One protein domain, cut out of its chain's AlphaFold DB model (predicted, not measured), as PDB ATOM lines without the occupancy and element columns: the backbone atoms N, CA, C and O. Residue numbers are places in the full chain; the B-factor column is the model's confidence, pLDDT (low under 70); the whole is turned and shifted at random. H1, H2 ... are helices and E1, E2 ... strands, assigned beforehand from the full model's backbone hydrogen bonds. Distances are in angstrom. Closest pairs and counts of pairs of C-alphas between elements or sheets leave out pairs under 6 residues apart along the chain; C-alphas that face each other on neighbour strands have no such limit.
ATOM      1  N   VAL A 501      43.072 -27.895  -2.000       89.56
ATOM      2  CA  VAL A 501      42.930 -28.957  -1.003       89.56
ATOM      3  C   VAL A 501      41.658 -28.709  -0.203       89.56
ATOM      4  O   VAL A 501      41.342 -27.564   0.110       89.56
ATOM      5  N   LYS A 502      40.896 -29.758   0.111       91.38
ATOM      6  CA  LYS A 502      39.648 -29.664   0.883       91.38
ATOM      7  C   LYS A 502      39.498 -30.852   1.816       91.38
ATOM      8  O   LYS A 502      39.817 -31.971   1.438       91.38
ATOM      9  N   PHE A 503      38.976 -30.626   3.010       92.50
ATOM     10  CA  PHE A 503      38.636 -31.683   3.951       92.50
ATOM     11  C   PHE A 503      37.592 -32.644   3.358       92.50
ATOM     12  O   PHE A 503      36.682 -32.220   2.644       92.50
ATOM     13  N   TYR A 504      37.729 -33.936   3.662       89.94
ATOM     14  CA  TYR A 504      36.819 -34.993   3.223       89.94
ATOM     15  C   TYR A 504      36.190 -35.755   4.390       89.94
ATOM     16  O   TYR A 504      34.970 -35.895   4.436       89.94
ATOM     17  N   SER A 505      37.002 -36.275   5.315       89.19
ATOM     18  CA  SER A 505      36.519 -37.088   6.436       89.19
ATOM     19  C   SER A 505      37.412 -36.973   7.678       89.19
ATOM     20  O   SER A 505      38.591 -36.634   7.578       89.19
ATOM     21  N   GLY A 506      36.841 -37.241   8.859       85.94
ATOM     22  CA  GLY A 506      37.472 -37.026  10.170       85.94
ATOM     23  C   GLY A 506      36.765 -35.924  10.968       85.94
ATOM     24  O   GLY A 506      35.561 -35.718  10.797       85.94
ATOM     25  N   THR A 507      37.507 -35.183  11.792       86.19
ATOM     26  CA  THR A 507      36.988 -33.995  12.488       86.19
ATOM     27  C   THR A 507      37.372 -32.732  11.719       86.19
ATOM     28  O   THR A 507      38.553 -32.423  11.563       86.19
ATOM     29  N   SER A 508      36.373 -32.000  11.223       88.00
ATOM     30  CA  SER A 508      36.593 -30.726  10.528       88.00
ATOM     31  C   SER A 508      37.135 -29.670  11.496       88.00
ATOM     32  O   SER A 508      36.728 -29.618  12.657       88.00
ATOM     33  N   GLY A 509      38.067 -28.847  11.019       87.00
ATOM     34  CA  GLY A 509      38.635 -27.719  11.754       87.00
ATOM     35  C   GLY A 509      38.571 -26.430  10.946       87.00
ATOM     36  O   GLY A 509      38.105 -26.419   9.809       87.00
ATOM     37  N   GLU A 510      39.065 -25.339  11.528       90.31
ATOM     38  CA  GLU A 510      39.170 -24.060  10.822       90.31
ATOM     39  C   GLU A 510      40.179 -24.158   9.674       90.31
ATOM     40  O   GLU A 510      41.339 -24.512   9.890       90.31
ATOM     41  N   GLY A 511      39.732 -23.837   8.460       89.56
ATOM     42  CA  GLY A 511      40.591 -23.624   7.299       89.56
ATOM     43  C   GLY A 511      40.960 -22.147   7.099       89.56
ATOM     44  O   GLY A 511      40.442 -21.270   7.796       89.56
ATOM     45  N   PRO A 512      41.829 -21.847   6.121       85.88
ATOM     46  CA  PRO A 512      42.147 -20.477   5.739       85.88
ATOM     47  C   PRO A 512      40.921 -19.699   5.262       85.88
ATOM     48  O   PRO A 512      39.990 -20.265   4.695       85.88
ATOM     49  N   VAL A 513      40.957 -18.370   5.412       83.88
ATOM     50  CA  VAL A 513      39.843 -17.464   5.055       83.88
ATOM     51  C   VAL A 513      39.387 -17.651   3.601       83.88
ATOM     52  O   VAL A 513      38.197 -17.606   3.307       83.88
ATOM     53  N   TRP A 514      40.326 -17.910   2.692       77.56
ATOM     54  CA  TRP A 514      40.066 -18.124   1.263       77.56
ATOM     55  C   TRP A 514      39.649 -19.560   0.908       77.56
ATOM     56  O   TRP A 514      39.196 -19.810  -0.208       77.56
ATOM     57  N   ASN A 515      39.799 -20.518   1.826       86.06
ATOM     58  CA  ASN A 515      39.324 -21.890   1.659       86.06
ATOM     59  C   ASN A 515      38.938 -22.496   3.023       86.06
ATOM     60  O   ASN A 515      39.678 -23.319   3.567       86.06
ATOM     61  N   PRO A 516      37.767 -22.126   3.579       89.44
ATOM     62  CA  PRO A 516      37.367 -22.530   4.931       89.44
ATOM     63  C   PRO A 516      37.230 -24.045   5.115       89.44
ATOM     64  O   PRO A 516      37.259 -24.543   6.234       89.44
ATOM     65  N   GLN A 517      37.089 -24.786   4.013       90.75
ATOM     66  CA  GLN A 517      36.998 -26.244   4.004       90.75
ATOM     67  C   GLN A 517      38.369 -26.928   4.086       90.75
ATOM     68  O   GLN A 517      38.424 -28.148   4.189       90.75
ATOM     69  N   ALA A 518      39.482 -26.198   4.019       92.00
ATOM     70  CA  ALA A 518      40.830 -26.759   4.093       92.00
ATOM     71  C   ALA A 518      41.363 -26.786   5.534       92.00
ATOM     72  O   ALA A 518      42.437 -26.259   5.812       92.00
ATOM     73  N   GLY A 519      40.591 -27.381   6.447       92.75
ATOM     74  CA  GLY A 519      40.927 -27.453   7.865       92.75
ATOM     75  C   GLY A 519      40.498 -28.765   8.517       92.75
ATOM     76  O   GLY A 519      39.398 -29.267   8.266       92.75
ATOM     77  N   ALA A 520      41.347 -29.311   9.387       92.25
ATOM     78  CA  ALA A 520      41.038 -30.484  10.203       92.25
ATOM     79  C   ALA A 520      41.526 -30.329  11.646       92.25
ATOM     80  O   ALA A 520      42.525 -29.659  11.919       92.25
ATOM     81  N   VAL A 521      40.834 -31.002  12.564       87.69
ATOM     82  CA  VAL A 521      41.283 -31.196  13.943       87.69
ATOM     83  C   VAL A 521      41.768 -32.629  14.096       87.69
ATOM     84  O   VAL A 521      41.032 -33.575  13.818       87.69
ATOM     85  N   LEU A 522      43.001 -32.785  14.560       84.12
ATOM     86  CA  LEU A 522      43.570 -34.069  14.942       84.12
ATOM     87  C   LEU A 522      43.581 -34.158  16.471       84.12
ATOM     88  O   LEU A 522      43.887 -33.186  17.163       84.12
ATOM     89  N   ASN A 523      43.285 -35.345  16.988       73.94
ATOM     90  CA  ASN A 523      43.235 -35.671  18.414       73.94
ATOM     91  C   ASN A 523      42.122 -34.946  19.191       73.94
ATOM     92  O   ASN A 523      42.323 -34.502  20.316       73.94
ATOM     93  N   ALA A 524      40.947 -34.784  18.582       55.84
ATOM     94  CA  ALA A 524      39.874 -33.946  19.122       55.84
ATOM     95  C   ALA A 524      39.283 -34.406  20.477       55.84
ATOM     96  O   ALA A 524      38.478 -33.668  21.041       55.84
ATOM     97  N   ASP A 525      39.651 -35.585  20.998       59.06
ATOM     98  CA  ASP A 525      39.164 -36.074  22.289       59.06
ATOM     99  C   ASP A 525      40.296 -36.167  23.334       59.06
ATOM    100  O   ASP A 525      41.100 -37.103  23.299       59.06
ATOM    101  N   PRO A 526      40.355 -35.232  24.303       53.88
ATOM    102  CA  PRO A 526      41.360 -35.247  25.362       53.88
ATOM    103  C   PRO A 526      41.244 -36.449  26.317       53.88
ATOM    104  O   PRO A 526      42.148 -36.652  27.125       53.88
ATOM    105  N   ASN A 527      40.176 -37.254  26.237       57.47
ATOM    106  CA  ASN A 527      39.979 -38.434  27.083       57.47
ATOM    107  C   ASN A 527      40.643 -39.712  26.539       57.47
ATOM    108  O   ASN A 527      40.719 -40.701  27.269       57.47
ATOM    109  N   TYR A 528      41.131 -39.716  25.294       56.16
ATOM    110  CA  TYR A 528      41.795 -40.874  24.689       56.16
ATOM    111  C   TYR A 528      43.272 -40.549  24.414       56.16
ATOM    112  O   TYR A 528      43.576 -39.898  23.415       56.16
ATOM    113  N   PRO A 529      44.217 -40.963  25.282       53.28
ATOM    114  CA  PRO A 529      45.637 -40.741  25.034       53.28
ATOM    115  C   PRO A 529      46.084 -41.417  23.719       53.28
ATOM    116  O   PRO A 529      45.527 -42.452  23.352       53.28
ATOM    117  N   PRO A 530      47.111 -40.893  23.017       51.88
ATOM    118  CA  PRO A 530      47.429 -41.263  21.628       51.88
ATOM    119  C   PRO A 530      47.906 -42.710  21.400       51.88
ATOM    120  O   PRO A 530      48.243 -43.074  20.273       51.88
ATOM    121  N   GLN A 531      47.984 -43.557  22.431       52.66
ATOM    122  CA  GLN A 531      48.507 -44.912  22.275       52.66
ATOM    123  C   GLN A 531      47.490 -45.818  21.568       52.66
ATOM    124  O   GLN A 531      46.530 -46.301  22.163       52.66
ATOM    125  N   GLY A 532      47.735 -46.074  20.281       50.12
ATOM    126  CA  GLY A 532      47.008 -47.070  19.488       50.12
ATOM    127  C   GLY A 532      45.730 -46.574  18.803       50.12
ATOM    128  O   GLY A 532      45.020 -47.391  18.219       50.12
ATOM    129  N   VAL A 533      45.441 -45.268  18.828       52.44
ATOM    130  CA  VAL A 533      44.277 -44.681  18.142       52.44
ATOM    131  C   VAL A 533      44.706 -44.094  16.796       52.44
ATOM    132  O   VAL A 533      45.623 -43.276  16.724       52.44
ATOM    133  N   PHE A 534      44.040 -44.508  15.714       55.22
ATOM    134  CA  PHE A 534      44.191 -43.893  14.395       55.22
ATOM    135  C   PHE A 534      43.722 -42.435  14.466       55.22
ATOM    136  O   PHE A 534      42.525 -42.166  14.549       55.22
ATOM    137  N   ASN A 535      44.673 -41.503  14.458       72.88
ATOM    138  CA  ASN A 535      44.402 -40.077  14.529       72.88
ATOM    139  C   ASN A 535      44.763 -39.410  13.202       72.88
ATOM    140  O   ASN A 535      45.916 -39.034  12.957       72.88
ATOM    141  N   GLY A 536      43.767 -39.307  12.330       80.69
ATOM    142  CA  GLY A 536      43.953 -38.750  11.006       80.69
ATOM    143  C   GLY A 536      42.703 -38.091  10.451       80.69
ATOM    144  O   GLY A 536      41.586 -38.307  10.923       80.69
ATOM    145  N   ALA A 537      42.916 -37.288   9.421       88.25
ATOM    146  CA  ALA A 537      41.871 -36.684   8.614       88.25
ATOM    147  C   ALA A 537      42.125 -37.034   7.151       88.25
ATOM    148  O   ALA A 537      43.270 -37.040   6.703       88.25
ATOM    149  N   ALA A 538      41.069 -37.312   6.395       89.00
ATOM    150  CA  ALA A 538      41.174 -37.415   4.952       89.00
ATOM    151  C   ALA A 538      40.832 -36.075   4.312       89.00
ATOM    152  O   ALA A 538      39.910 -35.370   4.732       89.00
ATOM    153  N   ALA A 539      41.550 -35.759   3.250       90.38
ATOM    154  CA  ALA A 539      41.331 -34.603   2.416       90.38
ATOM    155  C   ALA A 539      41.402 -35.004   0.942       90.38
ATOM    156  O   ALA A 539      41.901 -36.061   0.553       90.38
ATOM    157  N   PHE A 540      40.858 -34.134   0.117       89.75
ATOM    158  CA  PHE A 540      40.981 -34.149  -1.318       89.75
ATOM    159  C   PHE A 540      42.006 -33.131  -1.748       89.75
ATOM    160  O   PHE A 540      42.045 -32.035  -1.193       89.75
ATOM    161  N   TYR A 541      42.733 -33.445  -2.807       87.50
ATOM    162  CA  TYR A 541      43.364 -32.427  -3.622       87.50
ATOM    163  C   TYR A 541      42.803 -32.478  -5.044       87.50
ATOM    164  O   TYR A 541      42.421 -33.537  -5.555       87.50
ATOM    165  N   SER A 542      42.713 -31.317  -5.677       83.44
ATOM    166  CA  SER A 542      42.279 -31.181  -7.060       83.44
ATOM    167  C   SER A 542      43.042 -30.064  -7.759       83.44
ATOM    168  O   SER A 542      43.533 -29.123  -7.134       83.44
ATOM    169  N   PHE A 543      43.119 -30.173  -9.081       77.44
ATOM    170  CA  PHE A 543      43.594 -29.108  -9.951       77.44
ATOM    171  C   PHE A 543      42.429 -28.659 -10.835       77.44
ATOM    172  O   PHE A 543      41.627 -29.504 -11.247       77.44
ATOM    173  N   PRO A 544      42.317 -27.362 -11.168       70.38
ATOM    174  CA  PRO A 544      41.377 -26.918 -12.190       70.38
ATOM    175  C   PRO A 544      41.652 -27.690 -13.486       70.38
ATOM    176  O   PRO A 544      42.786 -27.676 -13.959       70.38
ATOM    177  N   SER A 545      40.676 -28.416 -14.032       66.12
ATOM    178  CA  SER A 545      40.874 -29.240 -15.234       66.12
ATOM    179  C   SER A 545      40.892 -28.386 -16.501       66.12
ATOM    180  O   SER A 545      40.104 -27.447 -16.608       66.12
ATOM    181  N   VAL A 546      41.709 -28.761 -17.486       68.94
ATOM    182  CA  VAL A 546      41.673 -28.173 -18.834       68.94
ATOM    183  C   VAL A 546      41.070 -29.192 -19.805       68.94
ATOM    184  O   VAL A 546      41.525 -30.339 -19.820       68.94
ATOM    185  N   PRO A 547      40.060 -28.821 -20.615       66.38
ATOM    186  CA  PRO A 547      39.495 -29.720 -21.616       66.38
ATOM    187  C   PRO A 547      40.576 -30.305 -22.535       66.38
ATOM    188  O   PRO A 547      41.379 -29.569 -23.102       66.38
ATOM    189  N   GLY A 548      40.590 -31.632 -22.689       66.44
ATOM    190  CA  GLY A 548      41.538 -32.334 -23.562       66.44
ATOM    191  C   GLY A 548      42.924 -32.597 -22.961       66.44
ATOM    192  O   GLY A 548      43.750 -33.217 -23.629       66.44
ATOM    193  N   GLN A 549      43.192 -32.188 -21.715       69.75
ATOM    194  CA  GLN A 549      44.456 -32.503 -21.049       69.75
ATOM    195  C   GLN A 549      44.479 -33.969 -20.587       69.75
ATOM    196  O   GLN A 549      43.525 -34.457 -19.982       69.75
ATOM    197  N   THR A 550      45.573 -34.685 -20.849       73.31
ATOM    198  CA  THR A 550      45.800 -36.027 -20.299       73.31
ATOM    199  C   THR A 550      46.291 -35.953 -18.854       73.31
ATOM    200  O   THR A 550      46.871 -34.955 -18.422       73.31
ATOM    201  N   SER A 551      46.049 -37.019 -18.084       76.44
ATOM    202  CA  SER A 551      46.564 -37.114 -16.717       76.44
ATOM    203  C   SER A 551      48.089 -37.052 -16.762       76.44
ATOM    204  O   SER A 551      48.718 -37.831 -17.475       76.44
ATOM    205  N   THR A 552      48.673 -36.138 -15.998       82.12
ATOM    206  CA  THR A 552      50.132 -35.967 -15.890       82.12
ATOM    207  C   THR A 552      50.576 -36.209 -14.453       82.12
ATOM    208  O   THR A 552      49.738 -36.273 -13.560       82.12
ATOM    209  N   GLU A 553      51.868 -36.404 -14.210       85.75
ATOM    210  CA  GLU A 553      52.421 -36.416 -12.853       85.75
ATOM    211  C   GLU A 553      53.215 -35.126 -12.611       85.75
ATOM    212  O   GLU A 553      53.913 -34.662 -13.511       85.75
ATOM    213  N   ALA A 554      53.136 -34.562 -11.404       86.06
ATOM    214  CA  ALA A 554      53.916 -33.388 -11.016       86.06
ATOM    215  C   ALA A 554      54.560 -33.539  -9.637       86.06
ATOM    216  O   ALA A 554      53.956 -34.142  -8.745       86.06
ATOM    217  N   PRO A 555      55.772 -32.992  -9.436       91.69
ATOM    218  CA  PRO A 555      56.381 -32.927  -8.118       91.69
ATOM    219  C   PRO A 555      55.616 -31.929  -7.241       91.69
ATOM    220  O   PRO A 555      55.434 -30.775  -7.618       91.69
ATOM    221  N   ILE A 556      55.186 -32.371  -6.062       91.25
ATOM    222  CA  ILE A 556      54.562 -31.530  -5.040       91.25
ATOM    223  C   ILE A 556      55.396 -31.632  -3.775       91.25
ATOM    224  O   ILE A 556      55.565 -32.718  -3.216       91.25
ATOM    225  N   THR A 557      55.909 -30.496  -3.322       94.06
ATOM    226  CA  THR A 557      56.609 -30.375  -2.047       94.06
ATOM    227  C   THR A 557      55.603 -30.034  -0.967       94.06
ATOM    228  O   THR A 557      54.921 -29.020  -1.038       94.06
ATOM    229  N   ILE A 558      55.504 -30.883   0.045       94.25
ATOM    230  CA  ILE A 558      54.611 -30.686   1.177       94.25
ATOM    231  C   ILE A 558      55.463 -30.319   2.378       94.25
ATOM    232  O   ILE A 558      56.395 -31.046   2.714       94.25
ATOM    233  N   SER A 559      55.162 -29.189   3.004       94.12
ATOM    234  CA  SER A 559      55.943 -28.631   4.109       94.12
ATOM    235  C   SER A 559      55.050 -28.352   5.306       94.12
ATOM    236  O   SER A 559      53.922 -27.885   5.139       94.12
ATOM    237  N   LEU A 560      55.559 -28.616   6.507       92.00
ATOM    238  CA  LEU A 560      54.861 -28.317   7.753       92.00
ATOM    239  C   LEU A 560      55.398 -27.021   8.365       92.00
ATOM    240  O   LEU A 560      56.590 -26.913   8.652       92.00
ATOM    241  N   TYR A 561      54.509 -26.067   8.619       91.50
ATOM    242  CA  TYR A 561      54.815 -24.814   9.306       91.50
ATOM    243  C   TYR A 561      54.071 -24.727  10.636       91.50
ATOM    244  O   TYR A 561      52.959 -25.242  10.758       91.50
ATOM    245  N   ASN A 562      54.673 -24.067  11.624       88.44
ATOM    246  CA  ASN A 562      53.991 -23.699  12.867       88.44
ATOM    247  C   ASN A 562      53.092 -22.464  12.674       88.44
ATOM    248  O   ASN A 562      53.072 -21.862  11.602       88.44
ATOM    249  N   ASP A 563      52.384 -22.074  13.730       86.12
ATOM    250  CA  ASP A 563      51.543 -20.875  13.822       86.12
ATOM    251  C   ASP A 563      52.275 -19.563  13.470       86.12
ATOM    252  O   ASP A 563      51.692 -18.679  12.846       86.12
ATOM    253  N   GLU A 564      53.571 -19.470  13.767       87.19
ATOM    254  CA  GLU A 564      54.445 -18.358  13.364       87.19
ATOM    255  C   GLU A 564      54.907 -18.412  11.894       87.19
ATOM    256  O   GLU A 564      55.770 -17.626  11.496       87.19
ATOM    257  N   ARG A 565      54.385 -19.336  11.073       86.81
ATOM    258  CA  ARG A 565      54.789 -19.535   9.665       86.81
ATOM    259  C   ARG A 565      56.274 -19.871   9.494       86.81
ATOM    260  O   ARG A 565      56.847 -19.663   8.427       86.81
ATOM    261  N   LYS A 566      56.899 -20.453  10.517       88.56
ATOM    262  CA  LYS A 566      58.258 -20.998  10.460       88.56
ATOM    263  C   LYS A 566      58.212 -22.494  10.191       88.56
ATOM    264  O   LYS A 566      57.347 -23.211  10.695       88.56
ATOM    265  N   LEU A 567      59.156 -22.956   9.379       89.25
ATOM    266  CA  LEU A 567      59.269 -24.359   9.008       89.25
ATOM    267  C   LEU A 567      59.507 -25.218  10.263       89.25
ATOM    268  O   LEU A 567      60.418 -24.940  11.045       89.25
ATOM    269  N   HIS A 568      58.686 -26.246  10.470       85.19
ATOM    270  CA  HIS A 568      58.696 -27.020  11.708       85.19
ATOM    271  C   HIS A 568      59.807 -28.088  11.690       85.19
ATOM    272  O   HIS A 568      59.734 -29.019  10.892       85.19
ATOM    273  N   PRO A 569      60.822 -28.026  12.573       79.06
ATOM    274  CA  PRO A 569      62.106 -28.714  12.382       79.06
ATOM    275  C   PRO A 569      62.043 -30.251  12.413       79.06
ATOM    276  O   PRO A 569      62.928 -30.915  11.874       79.06
ATOM    277  N   ARG A 570      61.026 -30.835  13.057       75.25
ATOM    278  CA  ARG A 570      60.786 -32.288  13.131       75.25
ATOM    279  C   ARG A 570      59.292 -32.551  13.136       75.25
ATOM    280  O   ARG A 570      58.582 -31.848  13.836       75.25
ATOM    281  N   SER A 571      58.802 -33.552  12.416       74.38
ATOM    282  CA  SER A 571      57.395 -33.935  12.536       74.38
ATOM    283  C   SER A 571      57.210 -35.441  12.416       74.38
ATOM    284  O   SER A 571      57.967 -36.121  11.720       74.38
ATOM    285  N   ASP A 572      56.169 -35.943  13.073       77.06
ATOM    286  CA  ASP A 572      55.636 -37.283  12.837       77.06
ATOM    287  C   ASP A 572      54.322 -37.226  12.046       77.06
ATOM    288  O   ASP A 572      53.447 -38.083  12.192       77.06
ATOM    289  N   VAL A 573      54.186 -36.215  11.184       85.81
ATOM    290  CA  VAL A 573      53.092 -36.138  10.220       85.81
ATOM    291  C   VAL A 573      53.391 -37.063   9.050       85.81
ATOM    292  O   VAL A 573      54.444 -36.975   8.410       85.81
ATOM    293  N   TRP A 574      52.432 -37.933   8.761       90.00
ATOM    294  CA  TRP A 574      52.422 -38.800   7.597       90.00
ATOM    295  C   TRP A 574      51.310 -38.374   6.653       90.00
ATOM    296  O   TRP A 574      50.188 -38.100   7.074       90.00
ATOM    297  N   ILE A 575      51.622 -38.352   5.364       91.19
ATOM    298  CA  ILE A 575      50.656 -38.122   4.298       91.19
ATOM    299  C   ILE A 575      50.593 -39.382   3.449       91.19
ATOM    300  O   ILE A 575      51.623 -39.855   2.967       91.19
ATOM    301  N   ILE A 576      49.394 -39.932   3.283       92.31
ATOM    302  CA  ILE A 576      49.143 -41.201   2.596       92.31
ATOM    303  C   ILE A 576      48.131 -40.962   1.485       92.31
ATOM    304  O   ILE A 576      46.963 -40.688   1.742       92.31
ATOM    305  N   PHE A 577      48.565 -41.070   0.237       90.19
ATOM    306  CA  PHE A 577      47.715 -40.860  -0.928       90.19
ATOM    307  C   PHE A 577      46.974 -42.141  -1.313       90.19
ATOM    308  O   PHE A 577      47.488 -43.247  -1.146       90.19
ATOM    309  N   SER A 578      45.782 -42.011  -1.904       86.88
ATOM    310  CA  SER A 578      44.980 -43.161  -2.352       86.88
ATOM    311  C   SER A 578      45.660 -44.011  -3.434       86.88
ATOM    312  O   SER A 578      45.261 -45.146  -3.665       86.88
ATOM    313  N   ASN A 579      46.694 -43.480  -4.090       83.62
ATOM    314  CA  ASN A 579      47.539 -44.203  -5.044       83.62
ATOM    315  C   ASN A 579      48.688 -44.996  -4.378       83.62
ATOM    316  O   ASN A 579      49.536 -45.538  -5.082       83.62
ATOM    317  N   GLY A 580      48.749 -45.033  -3.043       86.81
ATOM    318  CA  GLY A 580      49.768 -45.747  -2.270       86.81
ATOM    319  C   GLY A 580      51.067 -44.972  -2.024       86.81
ATOM    320  O   GLY A 580      51.923 -45.464  -1.287       86.81
ATOM    321  N   LYS A 581      51.244 -43.765  -2.587       90.44
ATOM    322  CA  LYS A 581      52.414 -42.922  -2.285       90.44
ATOM    323  C   LYS A 581      52.304 -42.382  -0.855       90.44
ATOM    324  O   LYS A 581      51.228 -41.966  -0.422       90.44
ATOM    325  N   THR A 582      53.414 -42.385  -0.119       90.88
ATOM    326  CA  THR A 582      53.466 -41.925   1.276       90.88
ATOM    327  C   THR A 582      54.632 -40.969   1.502       90.88
ATOM    328  O   THR A 582      55.699 -41.144   0.918       90.88
ATOM    329  N   ALA A 583      54.432 -39.958   2.348       89.38
ATOM    330  CA  ALA A 583      55.473 -39.036   2.791       89.38
ATOM    331  C   ALA A 583      55.446 -38.897   4.312       89.38
ATOM    332  O   ALA A 583      54.423 -38.521   4.881       89.38
ATOM    333  N   LYS A 584      56.591 -39.143   4.958       89.88
ATOM    334  CA  LYS A 584      56.846 -38.684   6.326       89.88
ATOM    335  C   LYS A 584      57.459 -37.285   6.242       89.88
ATOM    336  O   LYS A 584      58.505 -37.127   5.617       89.88
ATOM    337  N   LEU A 585      56.824 -36.284   6.846       87.69
ATOM    338  CA  LEU A 585      57.305 -34.903   6.780       87.69
ATOM    339  C   LEU A 585      58.447 -34.673   7.772       87.69
ATOM    340  O   LEU A 585      58.270 -34.804   8.983       87.69
ATOM    341  N   ALA A 586      59.622 -34.299   7.272       74.75
ATOM    342  CA  ALA A 586      60.752 -33.937   8.116       74.75
ATOM    343  C   ALA A 586      61.666 -32.908   7.444       74.75
ATOM    344  O   ALA A 586      62.623 -33.305   6.785       74.75
ATOM    345  N   PRO A 587      61.500 -31.593   7.658       80.75
ATOM    346  CA  PRO A 587      60.286 -30.759   7.782       80.75
ATOM    347  C   PRO A 587      59.370 -30.716   6.536       80.75
ATOM    348  O   PRO A 587      58.228 -30.254   6.610       80.75
ATOM    349  N   SER A 588      59.882 -31.190   5.400       91.75
ATOM    350  CA  SER A 588      59.202 -31.200   4.105       91.75
ATOM    351  C   SER A 588      59.434 -32.532   3.397       91.75
ATOM    352  O   SER A 588      60.386 -33.246   3.711       91.75
ATOM    353  N   ALA A 589      58.583 -32.872   2.437       93.00
ATOM    354  CA  ALA A 589      58.773 -34.016   1.553       93.00
ATOM    355  C   ALA A 589      58.244 -33.697   0.153       93.00
ATOM    356  O   ALA A 589      57.169 -33.118   0.022       93.00
ATOM    357  N   THR A 590      58.965 -34.112  -0.886       93.44
ATOM    358  CA  THR A 590      58.526 -33.954  -2.278       93.44
ATOM    359  C   THR A 590      58.064 -35.296  -2.828       93.44
ATOM    360  O   THR A 590      58.805 -36.278  -2.794       93.44
ATOM    361  N   LEU A 591      56.837 -35.340  -3.342       92.38
ATOM    362  CA  LEU A 591      56.246 -36.517  -3.972       92.38
ATOM    363  C   LEU A 591      55.789 -36.174  -5.381       92.38
ATOM    364  O   LEU A 591      55.177 -35.134  -5.599       92.38
ATOM    365  N   THR A 592      55.999 -37.079  -6.331       91.19
ATOM    366  CA  THR A 592      55.368 -36.955  -7.645       91.19
ATOM    367  C   THR A 592      53.922 -37.434  -7.543       91.19
ATOM    368  O   THR A 592      53.691 -38.590  -7.194       91.19
ATOM    369  N   LEU A 593      52.936 -36.587  -7.821       88.31
ATOM    370  CA  LEU A 593      51.513 -36.897  -7.661       88.31
ATOM    371  C   LEU A 593      50.761 -36.756  -8.988       88.31
ATOM    372  O   LEU A 593      51.118 -35.901  -9.800       88.31
ATOM    373  N   PRO A 594      49.728 -37.584  -9.231       85.06
ATOM    374  CA  PRO A 594      48.929 -37.472 -10.437       85.06
ATOM    375  C   PRO A 594      48.083 -36.197 -10.404       85.06
ATOM    376  O   PRO A 594      47.466 -35.860  -9.389       85.06
ATOM    377  N   ILE A 595      48.033 -35.536 -11.553       78.62
ATOM    378  CA  ILE A 595      47.143 -34.439 -11.904       78.62
ATOM    379  C   ILE A 595      46.032 -35.050 -12.752       78.62
ATOM    380  O   ILE A 595      46.269 -35.369 -13.923       78.62
ATOM    381  N   PRO A 596      44.847 -35.276 -12.172       71.25
ATOM    382  CA  PRO A 596      43.745 -35.892 -12.887       71.25
ATOM    383  C   PRO A 596      43.349 -35.048 -14.108       71.25
ATOM    384  O   PRO A 596      43.295 -33.819 -14.055       71.25
ATOM    385  N   ALA A 597      43.072 -35.730 -15.223       65.62
ATOM    386  CA  ALA A 597      42.612 -35.123 -16.479       65.62
ATOM    387  C   ALA A 597      41.256 -34.400 -16.336       65.62
ATOM    388  O   ALA A 597      40.898 -33.533 -17.129       65.62
ATOM    389  N   ASN A 598      40.483 -34.780 -15.323       63.50
ATOM    390  CA  ASN A 598      39.157 -34.278 -14.999       63.50
ATOM    391  C   ASN A 598      39.142 -33.677 -13.585       63.50
ATOM    392  O   ASN A 598      40.082 -33.827 -12.811       63.50
ATOM    393  N   THR A 599      38.040 -33.028 -13.210       61.62
ATOM    394  CA  THR A 599      37.807 -32.502 -11.851       61.62
ATOM    395  C   THR A 599      37.694 -33.589 -10.771       61.62
ATOM    396  O   THR A 599      37.296 -33.287  -9.644       61.62
ATOM    397  N   ALA A 600      38.021 -34.850 -11.081       63.84
ATOM    398  CA  ALA A 600      37.992 -35.938 -10.119       63.84
ATOM    399  C   ALA A 600      39.041 -35.670  -9.038       63.84
ATOM    400  O   ALA A 600      40.245 -35.707  -9.279       63.84
ATOM    401  N   ALA A 601      38.565 -35.359  -7.840       72.38
ATOM    402  CA  ALA A 601      39.423 -35.127  -6.701       72.38
ATOM    403  C   ALA A 601      40.153 -36.422  -6.314       72.38
ATOM    404  O   ALA A 601      39.548 -37.493  -6.269       72.38
ATOM    405  N   THR A 602      41.451 -36.326  -6.030       82.25
ATOM    406  CA  THR A 602      42.231 -37.456  -5.510       82.25
ATOM    407  C   THR A 602      42.321 -37.340  -3.994       82.25
ATOM    408  O   THR A 602      42.428 -36.237  -3.459       82.25
ATOM    409  N   HIS A 603      42.250 -38.468  -3.289       88.25
ATOM    410  CA  HIS A 603      42.223 -38.484  -1.831       88.25
ATOM    411  C   HIS A 603      43.620 -38.657  -1.236       88.25
ATOM    412  O   HIS A 603      44.466 -39.378  -1.772       88.25
ATOM    413  N   PHE A 604      43.821 -38.068  -0.066       90.69
ATOM    414  CA  PHE A 604      44.930 -38.376   0.822       90.69
ATOM    415  C   PHE A 604      44.473 -38.350   2.278       90.69
ATOM    416  O   PHE A 604      43.539 -37.636   2.635       90.69
ATOM    417  N   ALA A 605      45.131 -39.134   3.119       90.44
ATOM    418  CA  ALA A 605      45.003 -39.084   4.562       90.44
ATOM    419  C   ALA A 605      46.211 -38.357   5.154       90.44
ATOM    420  O   ALA A 605      47.345 -38.567   4.721       90.44
ATOM    421  N   VAL A 606      45.956 -37.508   6.141       90.00
ATOM    422  CA  VAL A 606      46.958 -36.910   7.018       90.00
ATOM    423  C   VAL A 606      46.853 -37.615   8.357       90.00
ATOM    424  O   VAL A 606      45.788 -37.609   8.966       90.00
ATOM    425  N   GLU A 607      47.948 -38.200   8.816       88.31
ATOM    426  CA  GLU A 607      48.033 -38.897  10.096       88.31
ATOM    427  C   GLU A 607      49.096 -38.248  10.975       88.31
ATOM    428  O   GLU A 607      50.207 -37.972  10.518       88.31
ATOM    429  N   TRP A 608      48.779 -38.054  12.253       81.94
ATOM    430  CA  TRP A 608      49.749 -37.602  13.244       81.94
ATOM    431  C   TRP A 608      50.181 -38.778  14.122       81.94
ATOM    432  O   TRP A 608      49.381 -39.307  14.892       81.94
ATOM    433  N   ARG A 609      51.449 -39.194  14.026       79.00
ATOM    434  CA  ARG A 609      51.983 -40.374  14.730       79.00
ATOM    435  C   ARG A 609      52.936 -39.977  15.860       79.00
ATOM    436  O   ARG A 609      54.130 -40.236  15.789       79.00
ATOM    437  N   SER A 610      52.411 -39.321  16.892       68.31
ATOM    438  CA  SER A 610      53.215 -38.872  18.038       68.31
ATOM    439  C   SER A 610      53.765 -40.061  18.842       68.31
ATOM    440  O   SER A 610      53.029 -41.018  19.087       68.31
ATOM    441  N   MET A 611      55.040 -40.009  19.248       61.06
ATOM    442  CA  MET A 611      55.693 -41.066  20.048       61.06
ATOM    443  C   MET A 611      56.161 -40.622  21.448       61.06
ATOM    444  O   MET A 611      56.775 -41.421  22.153       61.06
ATOM    445  N   GLY A 612      55.918 -39.375  21.855       62.88
ATOM    446  CA  GLY A 612      56.279 -38.842  23.173       62.88
ATOM    447  C   GLY A 612      55.106 -38.772  24.167       62.88
ATOM    448  O   GLY A 612      54.004 -39.263  23.916       62.88
ATOM    449  N   GLU A 613      55.369 -38.164  25.327       62.62
ATOM    450  CA  GLU A 613      54.395 -38.000  26.414       62.62
ATOM    451  C   GLU A 613      53.391 -36.866  26.120       62.62
ATOM    452  O   GLU A 613      53.820 -35.771  25.747       62.62
ATOM    453  N   PRO A 614      52.073 -37.060  26.323       62.53
ATOM    454  CA  PRO A 614      51.067 -36.031  26.057       62.53
ATOM    455  C   PRO A 614      51.299 -34.773  26.904       62.53
ATOM    456  O   PRO A 614      51.371 -34.846  28.129       62.53
ATOM    457  N   VAL A 615      51.344 -33.600  26.267       61.94
ATOM    458  CA  VAL A 615      51.656 -32.319  26.943       61.94
ATOM    459  C   VAL A 615      50.451 -31.372  27.069       61.94
ATOM    460  O   VAL A 615      50.605 -30.239  27.513       61.94
ATOM    461  N   ASN A 616      49.230 -31.839  26.768       62.03
ATOM    462  CA  ASN A 616      47.962 -31.122  26.997       62.03
ATOM    463  C   ASN A 616      47.876 -29.693  26.416       62.03
ATOM    464  O   ASN A 616      47.256 -28.815  27.017       62.03
ATOM    465  N   TYR A 617      48.460 -29.444  25.239       62.12
ATOM    466  CA  TYR A 617      48.281 -28.186  24.505       62.12
ATOM    467  C   TYR A 617      47.816 -28.420  23.068       62.12
ATOM    468  O   TYR A 617      48.032 -29.489  22.488       62.12
ATOM    469  N   SER A 618      47.143 -27.413  22.509       67.44
ATOM    470  CA  SER A 618      46.797 -27.363  21.096       67.44
ATOM    471  C   SER A 618      47.788 -26.494  20.335       67.44
ATOM    472  O   SER A 618      48.282 -25.483  20.838       67.44
ATOM    473  N   SER A 619      48.096 -26.886  19.105       80.12
ATOM    474  CA  SER A 619      48.869 -26.055  18.183       80.12
ATOM    475  C   SER A 619      48.238 -26.066  16.806       80.12
ATOM    476  O   SER A 619      47.702 -27.082  16.355       80.12
ATOM    477  N   ARG A 620      48.296 -24.909  16.147       86.62
ATOM    478  CA  ARG A 620      47.914 -24.760  14.749       86.62
ATOM    479  C   ARG A 620      49.155 -24.952  13.888       86.62
ATOM    480  O   ARG A 620      50.169 -24.297  14.103       86.62
ATOM    481  N   PHE A 621      49.045 -25.831  12.906       90.00
ATOM    482  CA  PHE A 621      50.054 -26.050  11.887       90.00
ATOM    483  C   PHE A 621      49.474 -25.773  10.505       90.00
ATOM    484  O   PHE A 621      48.280 -25.962  10.262       90.00
ATOM    485  N   TYR A 622      50.342 -25.375   9.585       92.25
ATOM    486  CA  TYR A 622      49.999 -25.175   8.184       92.25
ATOM    487  C   TYR A 622      50.734 -26.212   7.346       92.25
ATOM    488  O   TYR A 622      51.965 -26.211   7.281       92.25
ATOM    489  N   LEU A 623      49.981 -27.102   6.707       92.88
ATOM    490  CA  LEU A 623      50.502 -27.926   5.627       92.88
ATOM    491  C   LEU A 623      50.440 -27.117   4.338       92.88
ATOM    492  O   LEU A 623      49.354 -26.857   3.822       92.88
ATOM    493  N   VAL A 624      51.600 -26.727   3.823       92.81
ATOM    494  CA  VAL A 624      51.717 -26.044   2.534       92.81
ATOM    495  C   VAL A 624      52.035 -27.088   1.477       92.81
ATOM    496  O   VAL A 624      53.061 -27.762   1.565       92.81
ATOM    497  N   PHE A 625      51.152 -27.219   0.492       92.44
ATOM    498  CA  PHE A 625      51.363 -28.035  -0.697       92.44
ATOM    499  C   PHE A 625      51.839 -27.119  -1.817       92.44
ATOM    500  O   PHE A 625      51.089 -26.246  -2.253       92.44
ATOM    501  N   ASP A 626      53.069 -27.323  -2.272       91.06
ATOM    502  CA  ASP A 626      53.730 -26.514  -3.288       91.06
ATOM    503  C   ASP A 626      53.997 -27.337  -4.550       91.06
ATOM    504  O   ASP A 626      54.884 -28.192  -4.578       91.06
ATOM    505  N   GLY A 627      53.204 -27.089  -5.592       87.81
ATOM    506  CA  GLY A 627      53.395 -27.653  -6.927       87.81
ATOM    507  C   GLY A 627      54.342 -26.833  -7.813       87.81
ATOM    508  O   GLY A 627      54.366 -27.038  -9.027       87.81
ATOM    509  N   GLY A 628      55.079 -25.883  -7.231       86.12
ATOM    510  CA  GLY A 628      55.978 -24.970  -7.924       86.12
ATOM    511  C   GLY A 628      55.244 -24.008  -8.855       86.12
ATOM    512  O   GLY A 628      54.035 -23.795  -8.753       86.12
ATOM    513  N   GLU A 629      55.982 -23.450  -9.814       82.56
ATOM    514  CA  GLU A 629      55.424 -22.580 -10.856       82.56
ATOM    515  C   GLU A 629      54.265 -23.245 -11.600       82.56
ATOM    516  O   GLU A 629      53.246 -22.616 -11.855       82.56
ATOM    517  N   ALA A 630      54.389 -24.541 -11.885       80.06
ATOM    518  CA  ALA A 630      53.471 -25.250 -12.758       80.06
ATOM    519  C   ALA A 630      52.077 -25.473 -12.160       80.06
ATOM    520  O   ALA A 630      51.143 -25.668 -12.935       80.06
ATOM    521  N   TYR A 631      51.899 -25.441 -10.833       84.12
ATOM    522  CA  TYR A 631      50.596 -25.717 -10.200       84.12
ATOM    523  C   TYR A 631      50.284 -24.901  -8.941       84.12
ATOM    524  O   TYR A 631      49.214 -25.071  -8.345       84.12
ATOM    525  N   GLY A 632      51.185 -24.008  -8.542       88.12
ATOM    526  CA  GLY A 632      50.964 -23.101  -7.433       88.12
ATOM    527  C   GLY A 632      50.994 -23.748  -6.052       88.12
ATOM    528  O   GLY A 632      51.328 -24.923  -5.879       88.12
ATOM    529  N   GLN A 633      50.626 -22.944  -5.061       90.38
ATOM    530  CA  GLN A 633      50.640 -23.284  -3.648       90.38
ATOM    531  C   GLN A 633      49.249 -23.219  -3.024       90.38
ATOM    532  O   GLN A 633      48.423 -22.352  -3.327       90.38
ATOM    533  N   THR A 634      49.009 -24.124  -2.084       91.38
ATOM    534  CA  THR A 634      47.796 -24.122  -1.273       91.38
ATOM    535  C   THR A 634      48.069 -24.607   0.135       91.38
ATOM    536  O   THR A 634      49.118 -25.184   0.422       91.38
ATOM    537  N   GLU A 635      47.114 -24.359   1.019       92.19
ATOM    538  CA  GLU A 635      47.260 -24.620   2.443       92.19
ATOM    539  C   GLU A 635      46.156 -25.522   2.958       92.19
ATOM    540  O   GLU A 635      44.994 -25.399   2.568       92.19
ATOM    541  N   PHE A 636      46.534 -26.378   3.900       93.25
ATOM    542  CA  PHE A 636      45.622 -27.138   4.730       93.25
ATOM    543  C   PHE A 636      45.979 -26.919   6.197       93.25
ATOM    544  O   PHE A 636      47.109 -27.164   6.622       93.25
ATOM    545  N   TRP A 637      45.032 -26.399   6.968       93.62
ATOM    546  CA  TRP A 637      45.244 -26.041   8.363       93.62
ATOM    547  C   TRP A 637      44.966 -27.248   9.257       93.62
ATOM    548  O   TRP A 637      43.919 -27.889   9.172       93.62
ATOM    549  N   LEU A 638      45.917 -27.566  10.127       90.19
ATOM    550  CA  LEU A 638      45.800 -28.643  11.100       90.19
ATOM    551  C   LEU A 638      45.777 -28.049  12.499       90.19
ATOM    552  O   LEU A 638      46.713 -27.367  12.898       90.19
ATOM    553  N   THR A 639      44.738 -28.350  13.266       88.44
ATOM    554  CA  THR A 639      44.739 -28.094  14.709       88.44
ATOM    555  C   THR A 639      44.976 -29.412  15.420       88.44
ATOM    556  O   THR A 639      44.148 -30.313  15.329       88.44
ATOM    557  N   VAL A 640      46.109 -29.546  16.100       81.50
ATOM    558  CA  VAL A 640      46.492 -30.793  16.767       81.50
ATOM    559  C   VAL A 640      46.420 -30.589  18.271       81.50
ATOM    560  O   VAL A 640      47.042 -29.667  18.791       81.50
ATOM    561  N   TRP A 641      45.667 -31.445  18.958       71.62
ATOM    562  CA  TRP A 641      45.589 -31.488  20.420       71.62
ATOM    563  C   TRP A 641      46.503 -32.582  20.984       71.62
ATOM    564  O   TRP A 641      46.732 -33.597  20.327       71.62
ATOM    565  N   ASN A 642      47.013 -32.399  22.206       63.72
ATOM    566  CA  ASN A 642      47.804 -33.401  22.937       63.72
ATOM    567  C   ASN A 642      48.927 -34.029  22.082       63.72
ATOM    568  O   ASN A 642      49.048 -35.254  22.017       63.72
TER     569      ASN A 642
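Overview. This is residues 501 to 642 of the 644 residues of an uncharacterized protein of Acidisarcina polymorpha (UniProt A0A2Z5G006). The model is an elongated sandwich: two five-stranded sheets lie face to face with their strands nearly aligned, and the sheet of E2, E10, E9, E4 and E7 is curled like part of a barrel. The sheets come close at their edges, E1 by E2 on one side and E6 by E7 on the other, while the link from E3 to E4 reaches out at one end and the links from E2 to E3 and from E8 to E9 at the other. The printed part has 142 residues, with ten named strands and one named helix in the order E1 to E9, H1, E10, and its class is mostly strand. One sheet runs E1, E3, E8, E5, E6, antiparallel throughout; the other runs E2, E10, E9, E4, E7 and is mixed. The whole is compact, with a radius of gyration of the C-alphas of 15.2 A, and spans 51 by 30 by 27 A.

Arrangement. E1, residues 501 to 505, is an edge strand and is antiparallel to E3, residues 536 to 542, with N 502 and O 540 2.9 A apart, within hydrogen-bond range. E3 is antiparallel to E8, residues 602 to 608, with N 539 and O 604 at 2.8 A. E8 is antiparallel to E5, residues 573 to 577, with N 574 and O 607 at 2.8 A. E5 forms a hairpin with the edge strand E6, residues 582 to 584, with N 575 and O 583 at 2.8 A. In the other sheet, the edge strand E2, residues 519 to 522, is parallel to E10, residues 633 to 641, at 31 degrees, with N 522 and O 639 at 2.8 A. E10 is antiparallel to E9, residues 618 to 626, with N 621 and O 638 at 2.8 A. E9 is antiparallel to E4, residues 552 to 562, with N 557 and O 626 at 2.8 A. E4 is antiparallel to the edge strand E7, residues 588 to 595, with N 556 and O 591 at 2.8 A; E7 bends by 54 degrees at residue 592. The two sheets form a sandwich, two sheets face to face, their best planes 31 degrees apart and their strands at 11 degrees; both are strongly twisted. Between them, the closest C-alphas of E1 and E2 are those of Phe 503 and Gly 519, 6.2 A apart, and of E6 and E7 those of Ala 583 and Ala 589, 6.1 A apart. H1, residues 628 to 631, only grazes the sheet of E9 and E10, and is too short for any O i to N i+4 pair; its one O i to N i+3 pair is within range. E1 and E4 are apart.

Along the chain. E1 begins at C-alpha 501 at (42.930, -28.957, -1.003) and is 12.7 A long; E2 is 10.0 A and E3 19.7 A. E4, the longest strand by residues, covers 31.5 A from C-alpha 552 at (50.132, -35.967, -15.890). E5 is 13.2 A, E6 6.9 A, E7 20.3 A and E8 20.2 A long. E9 is 25.4 A, H1 5.9 A and E10 25.9 A, ending at C-alpha 641 at (45.589, -31.488, 20.420).

Size, cuts and confidence. The C-alphas farthest apart are those of Gly 548 and Glu 613, 51.9 A. The printed part has no cut. The links from E1 to E2 and from E2 to E3 are long, with 13 residues each. Mean pLDDT of the printed part is 81.1, and it is under 70 at residues 524 to 534, 545 to 549, 597 to 600, 610 to 618 and 642.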